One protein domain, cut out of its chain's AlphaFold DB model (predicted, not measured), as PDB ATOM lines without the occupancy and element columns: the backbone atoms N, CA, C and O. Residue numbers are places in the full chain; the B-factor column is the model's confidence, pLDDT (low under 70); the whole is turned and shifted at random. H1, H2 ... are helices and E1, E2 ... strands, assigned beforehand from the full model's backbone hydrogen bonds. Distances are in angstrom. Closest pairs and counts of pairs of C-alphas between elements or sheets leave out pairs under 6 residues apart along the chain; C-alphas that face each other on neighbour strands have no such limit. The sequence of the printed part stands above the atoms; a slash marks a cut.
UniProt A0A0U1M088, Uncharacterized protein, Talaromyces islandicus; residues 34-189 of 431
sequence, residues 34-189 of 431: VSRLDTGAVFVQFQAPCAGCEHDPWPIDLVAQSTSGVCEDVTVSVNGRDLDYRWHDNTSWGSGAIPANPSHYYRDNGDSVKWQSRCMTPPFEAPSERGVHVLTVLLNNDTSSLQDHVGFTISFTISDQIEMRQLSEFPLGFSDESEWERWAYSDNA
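This is residues 34 to 189 of the 431 residues of an uncharacterized protein of Talaromyces islandicus (UniProt A0A0U1M088). Two antiparallel sheets lie face to face as a sandwich: a twisted slab of six strands, E5 to E10, and a smaller one of four, E1 to E4. The short helix H1 packs across the larger sheet, on the face away from the smaller one. The printed part has 156 residues with ten named strands, then one named helix; the sheet orders are E5 - E6 - E7 - E8 - E9 - E10 and E1 - E2 - E3 - E4, and the class is mostly strand. The whole is compact, with a radius of gyration of the C-alphas of 15.4 A and spans of 47 by 37 by 31 A.

Start in the larger sheet, a meander, each strand the antiparallel neighbour of the one before: E5, residues 86 to 88, E6, 91 to 98, E7, 111 to 120, E8, 132 to 139, E9, 150 to 158, and E10, 162 to 168. Within hydrogen-bond range are N 88 and O 91 at 2.8 A, N 92 and O 117 at 2.8 A, N 116 and O 136 at 2.9 A, N 135 and O 154 at 2.8 A, and N 155 and O 166 at 2.9 A. E6 bends by 53 degrees at residue 95. H1, residues 177 to 184, is on this sheet at a height of 9.2 A, only just over E8, with 3 of its C-alphas, and runs across the strands at 65 degrees to E8 on the local plane; the closest C-alphas of the two are those of Val 132 and Ala 184, 6.3 A. In H1 every O i to N i+4 pair is within hydrogen-bond range. The second meander is E1, residues 34 to 37, E2, 41 to 48, E3, 58 to 66, and E4, 74 to 78. Look there for N 35 and O 43 at 2.8 A, N 44 and O 62 at 2.8 A, and N 63 and O 77 at 2.9 A. The strands of the two sheets stand at 31 degrees; the closest C-alphas of E2 and E10 are those of Val 42 and Ile 162, 6.3 A, and of E4 and E6 those of Val 78 and Ile 98, 7.0 A.

Find C-alpha 111 at (152.168, 127.194, 166.816); from there E7 runs 28.6 A to C-alpha 120. E9 measures 27.0 A, E3 25.6 A and E8 23.0 A. E1 begins at C-alpha 34, (137.210, 118.954, 183.635), and H1 ends at C-alpha 184, (145.319, 103.113, 178.152).

The C-alphas farthest apart, those of Arg 107 and Glu 125, are 48.9 A apart. The printed part has no cut; the links E6 to E7 and E7 to E8 are long. Look for pLDDT under 70 at residues 105 to 108, 142 to 148 and 187 to 189.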
ATOM      1  N   VAL A  34     138.073 119.771 184.493       80.69
ATOM      2  CA  VAL A  34     137.210 118.954 183.635       80.69
ATOM      3  C   VAL A  34     135.770 119.430 183.805       80.69
ATOM      4  O   VAL A  34     135.224 119.376 184.906       80.69
ATOM      5  N   SER A  35     135.147 119.878 182.718       78.69
ATOM      6  CA  SER A  35     133.728 120.237 182.674       78.69
ATOM      7  C   SER A  35     133.004 119.378 181.640       78.69
ATOM      8  O   SER A  35     133.447 119.229 180.503       78.69
ATOM      9  N   ARG A  36     131.866 118.794 182.018       77.81
ATOM     10  CA  ARG A  36     131.007 118.066 181.071       77.81
ATOM     11  C   ARG A  36     130.044 119.038 180.395       77.81
ATOM     12  O   ARG A  36     129.499 119.909 181.071       77.81
ATOM     13  N   LEU A  37     129.831 118.873 179.090       80.38
ATOM     14  CA  LEU A  37     128.760 119.551 178.359       80.38
ATOM     15  C   LEU A  37     127.605 118.570 178.125       80.38
ATOM     16  O   LEU A  37     127.825 117.382 177.893       80.38
ATOM     17  N   ASP A  38     126.373 119.081 178.125       76.25
ATOM     18  CA  ASP A  38     125.150 118.275 177.966       76.25
ATOM     19  C   ASP A  38     125.048 117.555 176.604       76.25
ATOM     20  O   ASP A  38     124.232 116.656 176.427       76.25
ATOM     21  N   THR A  39     125.881 117.918 175.627       77.44
ATOM     22  CA  THR A  39     125.806 117.453 174.231       77.44
ATOM     23  C   THR A  39     126.653 116.212 173.928       77.44
ATOM     24  O   THR A  39     127.041 116.011 172.780       77.44
ATOM     25  N   GLY A  40     127.009 115.410 174.938       85.31
ATOM     26  CA  GLY A  40     127.927 114.274 174.753       85.31
ATOM     27  C   GLY A  40     129.365 114.703 174.429       85.31
ATOM     28  O   GLY A  40     130.151 113.910 173.918       85.31
ATOM     29  N   ALA A  41     129.701 115.961 174.724       91.00
ATOM     30  CA  ALA A  41     131.037 116.511 174.575       91.00
ATOM     31  C   ALA A  41     131.695 116.684 175.950       91.00
ATOM     32  O   ALA A  41     131.046 117.046 176.938       91.00
ATOM     33  N   VAL A  42     133.001 116.455 176.008       92.50
ATOM     34  CA  VAL A  42     133.818 116.710 177.197       92.50
ATOM     35  C   VAL A  42     134.714 117.898 176.920       92.50
ATOM     36  O   VAL A  42     135.416 117.917 175.914       92.50
ATOM     37  N   PHE A  43     134.693 118.870 177.831       93.69
ATOM     38  CA  PHE A  43     135.573 120.026 177.810       93.69
ATOM     39  C   PHE A  43     136.585 119.914 178.945       93.69
ATOM     40  O   PHE A  43     136.219 119.730 180.108       93.69
ATOM     41  N   VAL A  44     137.865 120.044 178.624       93.25
ATOM     42  CA  VAL A  44     138.938 120.035 179.613       93.25
ATOM     43  C   VAL A  44     139.834 121.229 179.389       93.25
ATOM     44  O   VAL A  44     140.365 121.415 178.301       93.25
ATOM     45  N   GLN A  45     140.017 122.006 180.449       93.50
ATOM     46  CA  GLN A  45     140.934 123.129 180.465       93.50
ATOM     47  C   GLN A  45     142.127 122.804 181.360       93.50
ATOM     48  O   GLN A  45     141.957 122.455 182.531       93.50
ATOM     49  N   PHE A  46     143.337 122.911 180.823       93.00
ATOM     50  CA  PHE A  46     144.571 122.685 181.574       93.00
ATOM     51  C   PHE A  46     145.711 123.550 181.036       93.00
ATOM     52  O   PHE A  46     145.542 124.319 180.092       93.00
ATOM     53  N   GLN A  47     146.867 123.467 181.681       91.31
ATOM     54  CA  GLN A  47     148.072 124.189 181.298       91.31
ATOM     55  C   GLN A  47     149.124 123.181 180.850       91.31
ATOM     56  O   GLN A  47     149.424 122.248 181.587       91.31
ATOM     57  N   ALA A  48     149.658 123.352 179.644       87.62
ATOM     58  CA  ALA A  48     150.741 122.529 179.126       87.62
ATOM     59  C   ALA A  48     152.076 123.288 179.212       87.62
ATOM     60  O   ALA A  48     152.099 124.519 179.062       87.62
ATOM     61  N   PRO A  49     153.206 122.589 179.419       83.50
ATOM     62  CA  PRO A  49     154.510 123.195 179.195       83.50
ATOM     63  C   PRO A  49     154.608 123.658 177.734       83.50
ATOM     64  O   PRO A  49     154.055 123.027 176.835       83.50
ATOM     65  N   CYS A  50     155.308 124.763 177.495       81.75
ATOM     66  CA  CYS A  50     155.559 125.295 176.158       81.75
ATOM     67  C   CYS A  50     157.067 125.402 175.918       81.75
ATOM     68  O   CYS A  50     157.815 125.869 176.779       81.75
ATOM     69  N   ALA A  51     157.513 124.971 174.737       71.56
ATOM     70  CA  ALA A  51     158.896 125.133 174.315       71.56
ATOM     71  C   ALA A  51     159.150 126.610 173.991       71.56
ATOM     72  O   ALA A  51     158.613 127.133 173.021       71.56
ATOM     73  N   GLY A  52     159.966 127.287 174.798       71.94
ATOM     74  CA  GLY A  52     160.336 128.686 174.553       71.94
ATOM     75  C   GLY A  52     159.385 129.729 175.145       71.94
ATOM     76  O   GLY A  52     159.665 130.920 175.033       71.94
ATOM     77  N   CYS A  53     158.316 129.321 175.835       75.69
ATOM     78  CA  CYS A  53     157.570 130.236 176.691       75.69
ATOM     79  C   CYS A  53     158.356 130.413 177.995       75.69
ATOM     80  O   CYS A  53     158.330 129.549 178.866       75.69
ATOM     81  N   GLU A  54     159.112 131.508 178.100       73.69
ATOM     82  CA  GLU A  54     160.101 131.702 179.170       73.69
ATOM     83  C   GLU A  54     159.469 131.647 180.571       73.69
ATOM     84  O   GLU A  54     160.102 131.141 181.495       73.69
ATOM     85  N   HIS A  55     158.201 132.059 180.726       75.12
ATOM     86  CA  HIS A  55     157.527 132.076 182.031       75.12
ATOM     87  C   HIS A  55     156.027 131.756 182.038       75.12
ATOM     88  O   HIS A  55     155.480 131.569 183.124       75.12
ATOM     89  N   ASP A  56     155.371 131.644 180.881       82.12
ATOM     90  CA  ASP A  56     153.918 131.476 180.837       82.12
ATOM     91  C   ASP A  56     153.532 130.076 180.332       82.12
ATOM     92  O   ASP A  56     153.907 129.700 179.217       82.12
ATOM     93  N   PRO A  57     152.797 129.282 181.131       86.75
ATOM     94  CA  PRO A  57     152.281 127.997 180.680       86.75
ATOM     95  C   PRO A  57     151.266 128.194 179.552       86.75
ATOM     96  O   PRO A  57     150.545 129.193 179.513       86.75
ATOM     97  N   TRP A  58     151.175 127.221 178.647       86.94
ATOM     98  CA  TRP A  58     150.267 127.289 177.510       86.94
ATOM     99  C   TRP A  58     148.857 126.842 177.922       86.94
ATOM    100  O   TRP A  58     148.679 125.663 178.242       86.94
ATOM    101  N   PRO A  59     147.846 127.736 177.961       91.75
ATOM    102  CA  PRO A  59     146.481 127.322 178.260       91.75
ATOM    103  C   PRO A  59     145.918 126.487 177.107       91.75
ATOM    104  O   PRO A  59     145.893 126.926 175.954       91.75
ATOM    105  N   ILE A  60     145.441 125.294 177.449       92.75
ATOM    106  CA  ILE A  60     144.798 124.357 176.539       92.75
ATOM    107  C   ILE A  60     143.329 124.212 176.908       92.75
ATOM    108  O   ILE A  60     143.005 123.765 178.007       92.75
ATOM    109  N   ASP A  61     142.469 124.515 175.942       95.00
ATOM    110  CA  ASP A  61     141.046 124.202 175.933       95.00
ATOM    111  C   ASP A  61     140.822 123.029 174.976       95.00
ATOM    112  O   ASP A  61     140.882 123.186 173.756       95.00
ATOM    113  N   LEU A  62     140.582 121.843 175.523       95.19
ATOM    114  CA  LEU A  62     140.354 120.629 174.754       95.19
ATOM    115  C   LEU A  62     138.871 120.264 174.771       95.19
ATOM    116  O   LEU A  62     138.282 120.106 175.839       95.19
ATOM    117  N   VAL A  63     138.277 120.086 173.593       95.56
ATOM    118  CA  VAL A  63     136.918 119.557 173.440       95.56
ATOM    119  C   VAL A  63     137.002 118.236 172.703       95.56
ATOM    120  O   VAL A  63     137.522 118.185 171.597       95.56
ATOM    121  N   ALA A  64     136.463 117.172 173.286       94.69
ATOM    122  CA  ALA A  64     136.259 115.906 172.594       94.69
ATOM    123  C   ALA A  64     134.760 115.662 172.423       94.69
ATOM    124  O   ALA A  64     133.997 115.779 173.385       94.69
ATOM    125  N   GLN A  65     134.346 115.317 171.209       94.25
ATOM    126  CA  GLN A  65     132.979 114.950 170.856       94.25
ATOM    127  C   GLN A  65     133.004 113.693 169.979       94.25
ATOM    128  O   GLN A  65     133.946 113.472 169.224       94.25
ATOM    129  N   SER A  66     131.979 112.856 170.103       90.69
ATOM    130  CA  SER A  66     131.806 111.636 169.315       90.69
ATOM    131  C   SER A  66     130.354 111.511 168.890       90.69
ATOM    132  O   SER A  66     129.453 111.838 169.669       90.69
ATOM    133  N   THR A  67     130.133 111.054 167.657       85.00
ATOM    134  CA  THR A  67     128.786 110.818 167.122       85.00
ATOM    135  C   THR A  67     128.416 109.346 166.984       85.00
ATOM    136  O   THR A  67     127.224 109.046 166.979       85.00
ATOM    137  N   SER A  68     129.381 108.432 166.855       81.88
ATOM    138  CA  SER A  68     129.090 107.044 166.450       81.88
ATOM    139  C   SER A  68     129.982 105.965 167.081       81.88
ATOM    140  O   SER A  68     129.766 104.784 166.824       81.88
ATOM    141  N   GLY A  69     130.913 106.311 167.976       79.69
ATOM    142  CA  GLY A  69     131.739 105.326 168.678       79.69
ATOM    143  C   GLY A  69     133.059 105.894 169.192       79.69
ATOM    144  O   GLY A  69     133.354 107.074 169.027       79.69
ATOM    145  N   VAL A  70     133.877 105.050 169.833       72.56
ATOM    146  CA  VAL A  70     135.173 105.469 170.413       72.56
ATOM    147  C   VAL A  70     136.177 105.924 169.353       72.56
ATOM    148  O   VAL A  70     137.050 106.735 169.642       72.56
ATOM    149  N   CYS A  71     136.081 105.375 168.147       82.31
ATOM    150  CA  CYS A  71     137.113 105.521 167.121       82.31
ATOM    151  C   CYS A  71     136.563 105.938 165.762       82.31
ATOM    152  O   CYS A  71     137.327 106.313 164.878       82.31
ATOM    153  N   GLU A  72     135.243 105.890 165.612       82.94
ATOM    154  CA  GLU A  72     134.536 106.376 164.441       82.94
ATOM    155  C   GLU A  72     133.944 107.742 164.795       82.94
ATOM    156  O   GLU A  72     133.341 107.919 165.855       82.94
ATOM    157  N   ASP A  73     134.196 108.724 163.931       87.06
ATOM    158  CA  ASP A  73     133.670 110.088 164.029       87.06
ATOM    159  C   ASP A  73     133.932 110.801 165.372       87.06
ATOM    160  O   ASP A  73     133.099 111.561 165.876       87.06
ATOM    161  N   VAL A  74     135.110 110.578 165.964       91.38
ATOM    162  CA  VAL A  74     135.580 111.400 167.084       91.38
ATOM    163  C   VAL A  74     136.188 112.685 166.548       91.38
ATOM    164  O   VAL A  74     137.218 112.680 165.872       91.38
ATOM    165  N   THR A  75     135.575 113.803 166.904       94.38
ATOM    166  CA  THR A  75     136.109 115.139 166.660       94.38
ATOM    167  C   THR A  75     136.737 115.650 167.946       94.38
ATOM    168  O   THR A  75     136.046 115.827 168.955       94.38
ATOM    169  N   VAL A  76     138.043 115.899 167.921       95.25
ATOM    170  CA  VAL A  76     138.732 116.603 169.006       95.25
ATOM    171  C   VAL A  76     139.147 117.967 168.497       95.25
ATOM    172  O   VAL A  76     139.700 118.083 167.404       95.25
ATOM    173  N   SER A  77     138.907 118.994 169.298       95.75
ATOM    174  CA  SER A  77     139.373 120.344 169.039       95.75
ATOM    175  C   SER A  77     140.252 120.831 170.178       95.75
ATOM    176  O   SER A  77     140.055 120.484 171.345       95.75
ATOM    177  N   VAL A  78     141.268 121.611 169.822       95.31
ATOM    178  CA  VAL A  78     142.225 122.197 170.757       95.31
ATOM    179  C   VAL A  78     142.256 123.697 170.511       95.31
ATOM    180  O   VAL A  78     142.452 124.151 169.384       95.31
ATOM    181  N   ASN A  79     142.010 124.474 171.563       94.50
ATOM    182  CA  ASN A  79     141.870 125.931 171.525       94.50
ATOM    183  C   ASN A  79     140.880 126.404 170.442       94.50
ATOM    184  O   ASN A  79     141.116 127.390 169.743       94.50
ATOM    185  N   GLY A  80     139.772 125.670 170.285       93.50
ATOM    186  CA  GLY A  80     138.708 125.977 169.325       93.50
ATOM    187  C   GLY A  80     139.025 125.638 167.864       93.50
ATOM    188  O   GLY A  80     138.269 126.042 166.982       93.50
ATOM    189  N   ARG A  81     140.123 124.921 167.588       95.06
ATOM    190  CA  ARG A  81     140.446 124.402 166.255       95.06
ATOM    191  C   ARG A  81     140.355 122.882 166.238       95.06
ATOM    192  O   ARG A  81     141.046 122.215 167.006       95.06
ATOM    193  N   ASP A  82     139.528 122.357 165.346       95.88
ATOM    194  CA  ASP A  82     139.369 120.918 165.148       95.88
ATOM    195  C   ASP A  82     140.661 120.309 164.595       95.88
ATOM    196  O   ASP A  82     141.301 120.866 163.695       95.88
ATOM    197  N   LEU A  83     141.058 119.171 165.159       95.94
ATOM    198  CA  LEU A  83     142.192 118.394 164.685       95.94
ATOM    199  C   LEU A  83     141.746 117.557 163.483       95.94
ATOM    200  O   LEU A  83     140.831 116.745 163.584       95.94
ATOM    201  N   ASP A  84     142.396 117.757 162.337       95.38
ATOM    202  CA  ASP A  84     142.161 116.948 161.140       95.38
ATOM    203  C   ASP A  84     142.861 115.586 161.275       95.38
ATOM    204  O   ASP A  84     144.073 115.508 161.512       95.38
ATOM    205  N   TYR A  85     142.102 114.501 161.142       92.50
ATOM    206  CA  TYR A  85     142.597 113.140 161.328       92.50
ATOM    207  C   TYR A  85     142.689 112.404 160.000       92.50
ATOM    208  O   TYR A  85     141.698 112.232 159.292       92.50
ATOM    209  N   ARG A  86     143.874 111.868 159.699       93.75
ATOM    210  CA  ARG A  86     144.039 110.862 158.646       93.75
ATOM    211  C   ARG A  86     144.216 109.504 159.292       93.75
ATOM    212  O   ARG A  86     145.286 109.212 159.816       93.75
ATOM    213  N   TRP A  87     143.149 108.716 159.280       92.00
ATOM    214  CA  TRP A  87     143.141 107.366 159.827       92.00
ATOM    215  C   TRP A  87     143.797 106.371 158.868       92.00
ATOM    216  O   TRP A  87     143.514 106.353 157.668       92.00
ATOM    217  N   HIS A  88     144.660 105.530 159.424       94.19
ATOM    218  CA  HIS A  88     145.204 104.329 158.818       94.19
ATOM    219  C   HIS A  88     145.114 103.210 159.856       94.19
ATOM    220  O   HIS A  88     145.790 103.235 160.890       94.19
ATOM    221  N   ASP A  89     144.218 102.265 159.593       92.44
ATOM    222  CA  ASP A  89     143.837 101.207 160.524       92.44
ATOM    223  C   ASP A  89     143.370 101.781 161.874       92.44
ATOM    224  O   ASP A  89     142.388 102.520 161.939       92.44
ATOM    225  N   ASN A  90     144.078 101.466 162.958       92.38
ATOM    226  CA  ASN A  90     143.774 101.912 164.315       92.38
ATOM    227  C   ASN A  90     144.562 103.163 164.737       92.38
ATOM    228  O   ASN A  90     144.462 103.588 165.887       92.38
ATOM    229  N   THR A  91     145.352 103.755 163.841       93.88
ATOM    230  CA  THR A  91     146.158 104.948 164.123       93.88
ATOM    231  C   THR A  91     145.741 106.103 163.232       93.88
ATOM    232  O   THR A  91     145.371 105.914 162.078       93.88
ATOM    233  N   SER A  92     145.814 107.325 163.744       94.62
ATOM    234  CA  SER A  92     145.675 108.528 162.934       94.62
ATOM    235  C   SER A  92     146.768 109.521 163.244       94.62
ATOM    236  O   SER A  92     147.278 109.580 164.358       94.62
ATOM    237  N   TRP A  93     147.128 110.325 162.256       95.56
ATOM    238  CA  TRP A  93     148.060 111.426 162.436       95.56
ATOM    239  C   TRP A  93     147.565 112.664 161.707       95.56
ATOM    240  O   TRP A  93     146.777 112.595 160.759       95.56
ATOM    241  N   GLY A  94     148.069 113.806 162.144       95.38
ATOM    242  CA  GLY A  94     147.823 115.080 161.503       95.38
ATOM    243  C   GLY A  94     148.825 116.129 161.954       95.38
ATOM    244  O   GLY A  94     149.673 115.910 162.822       95.38
ATOM    245  N   SER A  95     148.757 117.275 161.298       95.44
ATOM    246  CA  SER A  95     149.579 118.433 161.616       95.44
ATOM    247  C   SER A  95     148.840 119.698 161.233       95.44
ATOM    248  O   SER A  95     148.109 119.715 160.242       95.44
ATOM    249  N   GLY A  96     149.080 120.772 161.965       94.62
ATOM    250  CA  GLY A  96     148.432 122.051 161.730       94.62
ATOM    251  C   GLY A  96     148.964 123.107 162.678       94.62
ATOM    252  O   GLY A  96     149.866 122.844 163.461       94.62
ATOM    253  N   ALA A  97     148.405 124.307 162.607       92.88
ATOM    254  CA  ALA A  97     148.710 125.361 163.565       92.88
ATOM    255  C   ALA A  97     147.604 125.426 164.625       92.88
ATOM    256  O   ALA A  97     146.436 125.418 164.240       92.88
ATOM    257  N   ILE A  98     147.933 125.519 165.914       91.69
ATOM    258  CA  ILE A  98     146.956 125.756 166.994       91.69
ATOM    259  C   ILE A  98     147.205 127.152 167.581       91.69
ATOM    260  O   ILE A  98     148.357 127.524 167.799       91.69
ATOM    261  N   PRO A  99     146.162 127.961 167.832       90.06
ATOM    262  CA  PRO A  99     146.344 129.266 168.452       90.06
ATOM    263  C   PRO A  99     146.917 129.133 169.870       90.06
ATOM    264  O   PRO A  99     146.408 128.372 170.696       90.06
ATOM    265  N   ALA A 100     147.943 129.934 170.172       84.31
ATOM    266  CA  ALA A 100     148.613 129.937 171.471       84.31
ATOM    267  C   ALA A 100     147.694 130.364 172.638       84.31
ATOM    268  O   ALA A 100     147.977 130.097 173.799       84.31
ATOM    269  N   ASN A 101     146.584 131.044 172.354       83.12
ATOM    270  CA  ASN A 101     145.640 131.465 173.380       83.12
ATOM    271  C   ASN A 101     144.203 131.265 172.878       83.12
ATOM    272  O   ASN A 101     143.860 131.832 171.834       83.12
ATOM    273  N   PRO A 102     143.347 130.538 173.621       77.62
ATOM    274  CA  PRO A 102     141.961 130.293 173.222       77.62
ATOM    275  C   PRO A 102     141.142 131.586 173.060       77.62
ATOM    276  O   PRO A 102     140.220 131.644 172.252       77.62
ATOM    277  N   SER A 103     141.500 132.667 173.765       78.44
ATOM    278  CA  SER A 103     140.816 133.966 173.644       78.44
ATOM    279  C   SER A 103     141.196 134.765 172.389       78.44
ATOM    280  O   SER A 103     140.455 135.662 171.980       78.44
ATOM    281  N   HIS A 104     142.323 134.444 171.746       71.25
ATOM    282  CA  HIS A 104     142.847 135.168 170.587       71.25
ATOM    283  C   HIS A 104     142.673 134.366 169.293       71.25
ATOM    284  O   HIS A 104     143.633 134.071 168.588       71.25
ATOM    285  N   TYR A 105     141.419 134.080 168.942       67.56
ATOM    286  CA  TYR A 105     141.060 133.331 167.731       67.56
ATOM    287  C   TYR A 105     141.572 133.957 166.412       67.56
ATOM    288  O   TYR A 105     141.741 133.259 165.420       67.56
ATOM    289  N   TYR A 106     141.847 135.268 166.380       69.69
ATOM    290  CA  TYR A 106     142.147 136.011 165.144       69.69
ATOM    291  C   TYR A 106     143.635 136.181 164.803       69.69
ATOM    292  O   TYR A 106     143.950 136.875 163.836       69.69
ATOM    293  N   ARG A 107     144.571 135.628 165.585       68.81
ATOM    294  CA  ARG A 107     146.005 135.786 165.291       68.81
ATOM    295  C   ARG A 107     146.526 134.547 164.562       68.81
ATOM    296  O   ARG A 107     146.695 133.503 165.177       68.81
ATOM    297  N   ASP A 108     146.821 134.697 163.272       62.25
ATOM    298  CA  ASP A 108     147.240 133.614 162.359       62.25
ATOM    299  C   ASP A 108     148.613 132.981 162.658       62.25
ATOM    300  O   ASP A 108     149.012 132.024 161.998       62.25
ATOM    301  N   ASN A 109     149.332 133.453 163.675       79.50
ATOM    302  CA  ASN A 109     150.616 132.878 164.074       79.50
ATOM    303  C   ASN A 109     150.390 131.755 165.094       79.50
ATOM    304  O   ASN A 109     150.835 131.860 166.234       79.50
ATOM    305  N   GLY A 110     149.613 130.740 164.712       82.75
ATOM    306  CA  GLY A 110     149.461 129.544 165.536       82.75
ATOM    307  C   GLY A 110     150.760 128.742 165.569       82.75
ATOM    308  O   GLY A 110     151.505 128.723 164.587       82.75
ATOM    309  N   ASP A 111     151.007 128.063 166.682       87.31
ATOM    310  CA  ASP A 111     152.168 127.194 166.816       87.31
ATOM    311  C   ASP A 111     151.947 125.934 165.987       87.31
ATOM    312  O   ASP A 111     150.866 125.333 166.010       87.31
ATOM    313  N   SER A 112     152.967 125.549 165.219       91.62
ATOM    314  CA  SER A 112     152.939 124.310 164.448       91.62
ATOM    315  C   SER A 112     152.915 123.137 165.415       91.62
ATOM    316  O   SER A 112     153.794 122.977 166.261       91.62
ATOM    317  N   VAL A 113     151.900 122.302 165.289       93.62
ATOM    318  CA  VAL A 113     151.730 121.100 166.088       93.62
ATOM    319  C   VAL A 113     151.593 119.894 165.174       93.62
ATOM    320  O   VAL A 113     151.123 119.971 164.033       93.62
ATOM    321  N   LYS A 114     151.994 118.750 165.704       94.69
ATOM    322  CA  LYS A 114     151.726 117.437 165.130       94.69
ATOM    323  C   LYS A 114     150.936 116.660 166.157       94.69
ATOM    324  O   LYS A 114     151.203 116.764 167.348       94.69
ATOM    325  N   TRP A 115     149.975 115.878 165.719       95.94
ATOM    326  CA  TRP A 115     149.227 115.021 166.619       95.94
ATOM    327  C   TRP A 115     149.142 113.623 166.046       95.94
ATOM    328  O   TRP A 115     149.162 113.419 164.830       95.94
ATOM    329  N   GLN A 116     149.038 112.664 166.950       95.38
ATOM    330  CA  GLN A 116     148.794 111.277 166.628       95.38
ATOM    331  C   GLN A 116     147.761 110.742 167.598       95.38
ATOM    332  O   GLN A 116     147.848 110.991 168.801       95.38
ATOM    333  N   SER A 117     146.794 110.006 167.075       94.81
ATOM    334  CA  SER A 117     145.853 109.267 167.901       94.81
ATOM    335  C   SER A 117     145.915 107.786 167.599       94.81
ATOM    336  O   SER A 117     146.321 107.362 166.516       94.81
ATOM    337  N   ARG A 118     145.516 106.991 168.582       94.69
ATOM    338  CA  ARG A 118     145.370 105.552 168.451       94.69
ATOM    339  C   ARG A 118     144.060 105.130 169.086       94.69
ATOM    340  O   ARG A 118     143.764 105.467 170.231       94.69
ATOM    341  N   CYS A 119     143.290 104.384 168.314       94.00
ATOM    342  CA  CYS A 119     142.145 103.642 168.783       94.00
ATOM    343  C   CYS A 119     142.617 102.287 169.302       94.00
ATOM    344  O   CYS A 119     143.271 101.533 168.582       94.00
ATOM    345  N   MET A 120     142.270 101.954 170.536       92.25
ATOM    346  CA  MET A 120     142.464 100.615 171.073       92.25
ATOM    347  C   MET A 120     141.113  99.964 171.250       92.25
ATOM    348  O   MET A 120     140.245 100.487 171.950       92.25
ATOM    349  N   THR A 121     140.951  98.807 170.627       89.69
ATOM    350  CA  THR A 121     139.850  97.910 170.942       89.69
ATOM    351  C   THR A 121     140.156  97.197 172.258       89.69
ATOM    352  O   THR A 121     141.311  96.806 172.470       89.69
ATOM    353  N   PRO A 122     139.155  97.007 173.129       85.94
ATOM    354  CA  PRO A 122     139.322  96.213 174.340       85.94
ATOM    355  C   PRO A 122     139.786  94.799 173.955       85.94
ATOM    356  O   PRO A 122     139.337  94.270 172.930       85.94
ATOM    357  N   PRO A 123     140.681  94.162 174.732       84.00
ATOM    358  CA  PRO A 123     140.997  92.760 174.509       84.00
ATOM    359  C   PRO A 123     139.723  91.919 174.667       84.00
ATOM    360  O   PRO A 123     138.841  92.265 175.450       84.00
ATOM    361  N   PHE A 124     139.644  90.802 173.936       80.38
ATOM    362  CA  PHE A 124     138.445  89.953 173.799       80.38
ATOM    363  C   PHE A 124     137.853  89.434 175.131       80.38
ATOM    364  O   PHE A 124     136.737  88.931 175.156       80.38
ATOM    365  N   GLU A 125     138.573  89.577 176.247       81.94
ATOM    366  CA  GLU A 125     138.171  89.122 177.584       81.94
ATOM    367  C   GLU A 125     138.016  90.262 178.610       81.94
ATOM    368  O   GLU A 125     137.806  90.002 179.797       81.94
ATOM    369  N   ALA A 126     138.124  91.532 178.201       77.69
ATOM    370  CA  ALA A 126     137.919  92.642 179.127       77.69
ATOM    371  C   ALA A 126     136.435  92.735 179.540       77.69
ATOM    372  O   ALA A 126     135.557  92.758 178.678       77.69
ATOM    373  N   PRO A 127     136.127  92.857 180.846       73.00
ATOM    374  CA  PRO A 127     134.748  92.947 181.339       73.00
ATOM    375  C   PRO A 127     134.026  94.220 180.873       73.00
ATOM    376  O   PRO A 127     132.801  94.305 180.940       73.00
ATOM    377  N   SER A 128     134.779  95.217 180.410       71.19
ATOM    378  CA  SER A 128     134.272  96.395 179.727       71.19
ATOM    379  C   SER A 128     134.711  96.346 178.264       71.19
ATOM    380  O   SER A 128     135.876  96.565 177.945       71.19
ATOM    381  N   GLU A 129     133.761  96.123 177.353       73.25
ATOM    382  CA  GLU A 129     133.951  96.230 175.893       73.25
ATOM    383  C   GLU A 129     134.162  97.693 175.439       73.25
ATOM    384  O   GLU A 129     133.675  98.139 174.402       73.25
ATOM    385  N   ARG A 130     134.877  98.496 176.228       85.69
ATOM    386  CA  ARG A 130     135.075  99.916 175.962       85.69
ATOM    387  C   ARG A 130     136.410 100.101 175.273       85.69
ATOM    388  O   ARG A 130     137.458  99.864 175.871       85.69
ATOM    389  N   GLY A 131     136.363 100.569 174.032       90.12
ATOM    390  CA  GLY A 131     137.559 101.072 173.377       90.12
ATOM    391  C   GLY A 131     138.149 102.248 174.152       90.12
ATOM    392  O   GLY A 131     137.427 103.006 174.815       90.12
ATOM    393  N   VAL A 132     139.459 102.424 174.028       93.06
ATOM    394  CA  VAL A 132     140.175 103.600 174.530       93.06
ATOM    395  C   VAL A 132     140.709 104.375 173.335       93.06
ATOM    396  O   VAL A 132     141.365 103.807 172.463       93.06
ATOM    397  N   HIS A 133     140.451 105.676 173.301       94.12
ATOM    398  CA  HIS A 133     141.081 106.580 172.354       94.12
ATOM    399  C   HIS A 133     142.192 107.346 173.064       94.12
ATOM    400  O   HIS A 133     141.949 108.021 174.067       94.12
ATOM    401  N   VAL A 134     143.414 107.225 172.557       95.06
ATOM    402  CA  VAL A 134     144.584 107.941 173.068       95.06
ATOM    403  C   VAL A 134     144.999 108.972 172.029       95.06
ATOM    404  O   VAL A 134     145.227 108.607 170.881       95.06
ATOM    405  N   LEU A 135     145.105 110.240 172.420       95.50
ATOM    406  CA  LEU A 135     145.580 111.343 171.584       95.50
ATOM    407  C   LEU A 135     146.837 111.941 172.213       95.50
ATOM    408  O   LEU A 135     146.807 112.406 173.351       95.50
ATOM    409  N   THR A 136     147.906 112.003 171.431       95.44
ATOM    410  CA  THR A 136     149.150 112.692 171.771       95.44
ATOM    411  C   THR A 136     149.325 113.890 170.852       95.44
ATOM    412  O   THR A 136     149.285 113.758 169.627       95.44
ATOM    413  N   VAL A 137     149.554 115.060 171.440       94.88
ATOM    414  CA  VAL A 137     149.834 116.306 170.723       94.88
ATOM    415  C   VAL A 137     151.269 116.719 171.013       94.88
ATOM    416  O   VAL A 137     151.665 116.861 172.167       94.88
ATOM    417  N   LEU A 138     152.043 116.918 169.953       93.06
ATOM    418  CA  LEU A 138     153.413 117.407 169.965       93.06
ATOM    419  C   LEU A 138     153.437 118.847 169.465       93.06
ATOM    420  O   LEU A 138     153.027 119.129 168.337       93.06
ATOM    421  N   LEU A 139     153.983 119.749 170.270       90.56
ATOM    422  CA  LEU A 139     154.356 121.074 169.813       90.56
ATOM    423  C   LEU A 139     155.669 120.959 169.045       90.56
ATOM    424  O   LEU A 139     156.676 120.479 169.568       90.56
ATOM    425  N   ASN A 140     155.655 121.374 167.783       82.31
ATOM    426  CA  ASN A 140     156.845 121.354 166.955       82.31
ATOM    427  C   ASN A 140     157.730 122.536 167.359       82.31
ATOM    428  O   ASN A 140     157.516 123.660 166.915       82.31
ATOM    429  N   ASN A 141     158.737 122.272 168.187       70.38
ATOM    430  CA  ASN A 141     159.894 123.149 168.265       70.38
ATOM    431  C   ASN A 141     160.799 122.774 167.086       70.38
ATOM    432  O   ASN A 141     161.178 121.611 166.957       70.38
ATOM    433  N   ASP A 142     161.133 123.717 166.206       69.06
ATOM    434  CA  ASP A 142     161.940 123.470 164.996       69.06
ATOM    435  C   ASP A 142     163.366 122.943 165.290       69.06
ATOM    436  O   ASP A 142     164.159 122.683 164.384       69.06
ATOM    437  N   THR A 143     163.709 122.755 166.563       59.09
ATOM    438  CA  THR A 143     164.972 122.197 167.025       59.09
ATOM    439  C   THR A 143     164.963 120.671 166.936       59.09
ATOM    440  O   THR A 143     164.292 119.979 167.695       59.09
ATOM    441  N   SER A 144     165.769 120.147 166.019       57.44
ATOM    442  CA  SER A 144     165.893 118.755 165.564       57.44
ATOM    443  C   SER A 144     166.240 117.687 166.619       57.44
ATOM    444  O   SER A 144     166.518 116.544 166.251       57.44
ATOM    445  N   SER A 145     166.280 118.009 167.912       61.56
ATOM    446  CA  SER A 145     166.569 117.039 168.967       61.56
ATOM    447  C   SER A 145     165.282 116.405 169.485       61.56
ATOM    448  O   SER A 145     164.544 117.007 170.262       61.56
ATOM    449  N   LEU A 146     165.077 115.133 169.129       55.22
ATOM    450  CA  LEU A 146     163.977 114.266 169.578       55.22
ATOM    451  C   LEU A 146     163.847 114.118 171.118       55.22
ATOM    452  O   LEU A 146     162.966 113.408 171.595       55.22
ATOM    453  N   GLN A 147     164.733 114.718 171.912       58.88
ATOM    454  CA  GLN A 147     164.730 114.590 173.372       58.88
ATOM    455  C   GLN A 147     163.909 115.665 174.093       58.88
ATOM    456  O   GLN A 147     163.557 115.444 175.247       58.88
ATOM    457  N   ASP A 148     163.532 116.754 173.414       69.31
ATOM    458  CA  ASP A 148     162.805 117.879 174.023       69.31
ATOM    459  C   ASP A 148     161.442 118.101 173.353       69.31
ATOM    460  O   ASP A 148     161.040 119.227 173.055       69.31
ATOM    461  N   HIS A 149     160.718 117.013 173.082       78.94
ATOM    462  CA  HIS A 149     159.341 117.141 172.619       78.94
ATOM    463  C   HIS A 149     158.482 117.703 173.742       78.94
ATOM    464  O   HIS A 149     158.250 117.055 174.764       78.94
ATOM    465  N   VAL A 150     157.988 118.910 173.523       89.00
ATOM    466  CA  VAL A 150     156.968 119.512 174.367       89.00
ATOM    467  C   VAL A 150     155.612 119.114 173.806       89.00
ATOM    468  O   VAL A 150     155.409 119.106 172.594       89.00
ATOM    469  N   GLY A 151     154.690 118.711 174.670       91.94
ATOM    470  CA  GLY A 151     153.433 118.121 174.238       91.94
ATOM    471  C   GLY A 151     152.619 117.599 175.402       91.94
ATOM    472  O   GLY A 151     152.991 117.777 176.554       91.94
ATOM    473  N   PHE A 152     151.519 116.931 175.097       93.94
ATOM    474  CA  PHE A 152     150.679 116.283 176.095       93.94
ATOM    475  C   PHE A 152     150.022 115.036 175.507       93.94
ATOM    476  O   PHE A 152     149.908 114.891 174.288       93.94
ATOM    477  N   THR A 153     149.570 114.146 176.387       94.56
ATOM    478  CA  THR A 153     148.841 112.929 176.020       94.56
ATOM    479  C   THR A 153     147.558 112.820 176.823       94.56
ATOM    480  O   THR A 153     147.573 112.978 178.044       94.56
ATOM    481  N   ILE A 154     146.448 112.526 176.152       94.50
ATOM    482  CA  ILE A 154     145.148 112.281 176.777       94.50
ATOM    483  C   ILE A 154     144.580 110.922 176.367       94.50
ATOM    484  O   ILE A 154     144.744 110.494 175.229       94.50
ATOM    485  N   SER A 155     143.897 110.251 177.293       94.00
ATOM    486  CA  SER A 155     143.063 109.081 177.007       94.00
ATOM    487  C   SER A 155     141.648 109.380 177.419       94.00
ATOM    488  O   SER A 155     141.378 109.942 178.486       94.00
ATOM    489  N   PHE A 156     140.731 108.929 176.584       93.38
ATOM    490  CA  PHE A 156     139.326 108.918 176.907       93.38
ATOM    491  C   PHE A 156     138.670 107.644 176.397       93.38
ATOM    492  O   PHE A 156     139.112 107.018 175.436       93.38
ATOM    493  N   THR A 157     137.609 107.252 177.081       92.50
ATOM    494  CA  THR A 157     136.756 106.124 176.708       92.50
ATOM    495  C   THR A 157     135.383 106.647 176.346       92.50
ATOM    496  O   THR A 157     134.913 107.606 176.960       92.50
ATOM    497  N   ILE A 158     134.725 106.005 175.387       88.31
ATOM    498  CA  ILE A 158     133.359 106.347 174.976       88.31
ATOM    499  C   ILE A 158     132.500 105.115 175.242       88.31
ATOM    500  O   ILE A 158     132.755 104.044 174.701       88.31
ATOM    501  N   SER A 159     131.547 105.250 176.162       83.75
ATOM    502  CA  SER A 159     130.531 104.225 176.424       83.75
ATOM    503  C   SER A 159     129.164 104.799 176.075       83.75
ATOM    504  O   SER A 159     128.809 104.813 174.905       83.75
ATOM    505  N   ASP A 160     128.485 105.401 177.048       84.81
ATOM    506  CA  ASP A 160     127.295 106.236 176.821       84.81
ATOM    507  C   ASP A 160     127.648 107.731 176.804       84.81
ATOM    508  O   ASP A 160     126.939 108.569 176.250       84.81
ATOM    509  N   GLN A 161     128.767 108.067 177.446       87.38
ATOM    510  CA  GLN A 161     129.354 109.398 177.503       87.38
ATOM    511  C   GLN A 161     130.864 109.275 177.314       87.38
ATOM    512  O   GLN A 161     131.460 108.230 177.605       87.38
ATOM    513  N   ILE A 162     131.480 110.350 176.827       90.81
ATOM    514  CA  ILE A 162     132.934 110.468 176.795       90.81
ATOM    515  C   ILE A 162     133.413 110.663 178.235       90.81
ATOM    516  O   ILE A 162     132.923 111.528 178.962       90.81
ATOM    517  N   GLU A 163     134.381 109.858 178.652       91.00
ATOM    518  CA  GLU A 163     135.024 109.958 179.956       91.00
ATOM    519  C   GLU A 163     136.530 110.092 179.761       91.00
ATOM    520  O   GLU A 163     137.171 109.200 179.205       91.00
ATOM    521  N   MET A 164     137.107 111.203 180.225       90.62
ATOM    522  CA  MET A 164     138.559 111.353 180.276       90.62
ATOM    523  C   MET A 164     139.118 110.425 181.359       90.62
ATOM    524  O   MET A 164     138.724 110.515 182.522       90.62
ATOM    525  N   ARG A 165     140.037 109.537 180.975       90.38
ATOM    526  CA  ARG A 165     140.656 108.549 181.873       90.38
ATOM    527  C   ARG A 165     141.975 109.066 182.430       90.38
ATOM    528  O   ARG A 165     142.221 108.947 183.630       90.38
ATOM    529  N   GLN A 166     142.802 109.658 181.571       91.19
ATOM    530  CA  GLN A 166     144.121 110.149 181.948       91.19
ATOM    531  C   GLN A 166     144.527 111.367 181.114       91.19
ATOM    532  O   GLN A 166     144.211 111.471 179.931       91.19
ATOM    533  N   LEU A 167     145.257 112.274 181.760       92.31
ATOM    534  CA  LEU A 167     145.918 113.428 181.163       92.31
ATOM    535  C   LEU A 167     147.377 113.412 181.629       92.31
ATOM    536  O   LEU A 167     147.650 113.274 182.822       92.31
ATOM    537  N   SER A 168     148.297 113.523 180.682       91.06
ATOM    538  CA  SER A 168     149.734 113.642 180.900       91.06
ATOM    539  C   SER A 168     150.225 114.915 180.226       91.06
ATOM    540  O   SER A 168     150.014 115.096 179.031       91.06
ATOM    541  N   GLU A 169     150.931 115.763 180.968       89.38
ATOM    542  CA  GLU A 169     151.620 116.959 180.449       89.38
ATOM    543  C   GLU A 169     152.897 116.622 179.663       89.38
ATOM    544  O   GLU A 169     153.659 117.510 179.294       89.38
ATOM    545  N   PHE A 170     153.149 115.332 179.435       88.50
ATOM    546  CA  PHE A 170     154.259 114.841 178.635       88.50
ATOM    547  C   PHE A 170     153.729 113.990 177.481       88.50
ATOM    548  O   PHE A 170     152.824 113.160 177.691       88.50
ATOM    549  N   PRO A 171     154.269 114.172 176.266       91.50
ATOM    550  CA  PRO A 171     153.882 113.357 175.131       91.50
ATOM    551  C   PRO A 171     154.446 111.937 175.268       91.50
ATOM    552  O   PRO A 171     155.618 111.760 175.595       91.50
ATOM    553  N   LEU A 172     153.620 110.926 174.998       90.62
ATOM    554  CA  LEU A 172     154.076 109.544 174.855       90.62
ATOM    555  C   LEU A 172     154.746 109.351 173.493       90.62
ATOM    556  O   LEU A 172     154.289 109.885 172.479       90.62
ATOM    557  N   GLY A 173     155.829 108.573 173.466       86.19
ATOM    558  CA  GLY A 173     156.538 108.248 172.235       86.19
ATOM    559  C   GLY A 173     155.702 107.362 171.312       86.19
ATOM    560  O   GLY A 173     154.966 106.488 171.757       86.19
ATOM    561  N   PHE A 174     155.819 107.562 170.001       77.19
ATOM    562  CA  PHE A 174     155.032 106.817 169.007       77.19
ATOM    563  C   PHE A 174     155.565 105.421 168.678       77.19
ATOM    564  O   PHE A 174     154.918 104.678 167.945       77.19
ATOM    565  N   SER A 175     156.761 105.080 169.153       82.00
ATOM    566  CA  SER A 175     157.488 103.891 168.704       82.00
ATOM    567  C   SER A 175     157.136 102.612 169.454       82.00
ATOM    568  O   SER A 175     157.355 101.535 168.907       82.00
ATOM    569  N   ASP A 176     156.643 102.704 170.691       83.62
ATOM    570  CA  ASP A 176     156.423 101.534 171.540       83.62
ATOM    571  C   ASP A 176     154.932 101.309 171.793       83.62
ATOM    572  O   ASP A 176     154.319 101.935 172.652       83.62
ATOM    573  N   GLU A 177     154.342 100.383 171.040       85.19
ATOM    574  CA  GLU A 177     152.942  99.977 171.189       85.19
ATOM    575  C   GLU A 177     152.596  99.533 172.617       85.19
ATOM    576  O   GLU A 177     151.495  99.807 173.099       85.19
ATOM    577  N   SER A 178     153.555  98.943 173.335       86.62
ATOM    578  CA  SER A 178     153.335  98.460 174.698       86.62
ATOM    579  C   SER A 178     153.190  99.593 175.722       86.62
ATOM    580  O   SER A 178     152.486  99.432 176.723       86.62
ATOM    581  N   GLU A 179     153.796 100.762 175.475       87.25
ATOM    582  CA  GLU A 179     153.609 101.943 176.327       87.25
ATOM    583  C   GLU A 179     152.180 102.470 176.229       87.25
ATOM    584  O   GLU A 179     151.578 102.821 177.244       87.25
ATOM    585  N   TRP A 180     151.622 102.469 175.019       86.19
ATOM    586  CA  TRP A 180     150.266 102.932 174.757       86.19
ATOM    587  C   TRP A 180     149.232 102.026 175.422       86.19
ATOM    588  O   TRP A 180     148.340 102.528 176.104       86.19
ATOM    589  N   GLU A 181     149.382 100.706 175.291       86.94
ATOM    590  CA  GLU A 181     148.509  99.737 175.960       86.94
ATOM    591  C   GLU A 181     148.591  99.858 177.482       86.94
ATOM    592  O   GLU A 181     147.564  99.947 178.160       86.94
ATOM    593  N   ARG A 182     149.813  99.928 178.035       88.44
ATOM    594  CA  ARG A 182     150.009 100.107 179.479       88.44
ATOM    595  C   ARG A 182     149.358 101.396 179.966       88.44
ATOM    596  O   ARG A 182     148.803 101.413 181.058       88.44
ATOM    597  N   TRP A 183     149.439 102.468 179.186       85.94
ATOM    598  CA  TRP A 183     148.854 103.750 179.549       85.94
ATOM    599  C   TRP A 183     147.322 103.713 179.491       85.94
ATOM    600  O   TRP A 183     146.665 104.047 180.477       85.94
ATOM    601  N   ALA A 184     146.758 103.216 178.387       85.81
ATOM    602  CA  ALA A 184     145.319 103.113 178.152       85.81
ATOM    603  C   ALA A 184     144.590 102.225 179.171       85.81
ATOM    604  O   ALA A 184     143.490 102.570 179.606       85.81
ATOM    605  N   TYR A 185     145.213 101.112 179.565       85.12
ATOM    606  CA  TYR A 185     144.657 100.138 180.508       85.12
ATOM    607  C   TYR A 185     145.296 100.199 181.892       85.12
ATOM    608  O   TYR A 185     145.110  99.277 182.688       85.12
ATOM    609  N   SER A 186     146.014 101.277 182.225       83.81
ATOM    610  CA  SER A 186     146.326 101.562 183.625       83.81
ATOM    611  C   SER A 186     145.037 101.981 184.328       83.81
ATOM    612  O   SER A 186     144.796 103.152 184.623       83.81
ATOM    613  N   ASP A 187     144.156 101.004 184.560       66.25
ATOM    614  CA  ASP A 187     143.069 101.156 185.502       66.25
ATOM    615  C   ASP A 187     143.704 101.687 186.777       66.25
ATOM    616  O   ASP A 187     144.749 101.205 187.220       66.25
ATOM    617  N   ASN A 188     143.112 102.754 187.300       54.78
ATOM    618  CA  ASN A 188     143.508 103.389 188.543       54.78
ATOM    619  C   ASN A 188     143.277 102.408 189.698       54.78
ATOM    620  O   ASN A 188     142.383 102.616 190.517       54.78
ATOM    621  N   ALA A 189     144.064 101.335 189.747       45.03
ATOM    622  CA  ALA A 189     144.298 100.531 190.916       45.03
ATOM    623  C   ALA A 189     144.848 101.501 191.962       45.03
ATOM    624  O   ALA A 189     146.027 101.845 191.987       45.03
TER     625      ALA A 189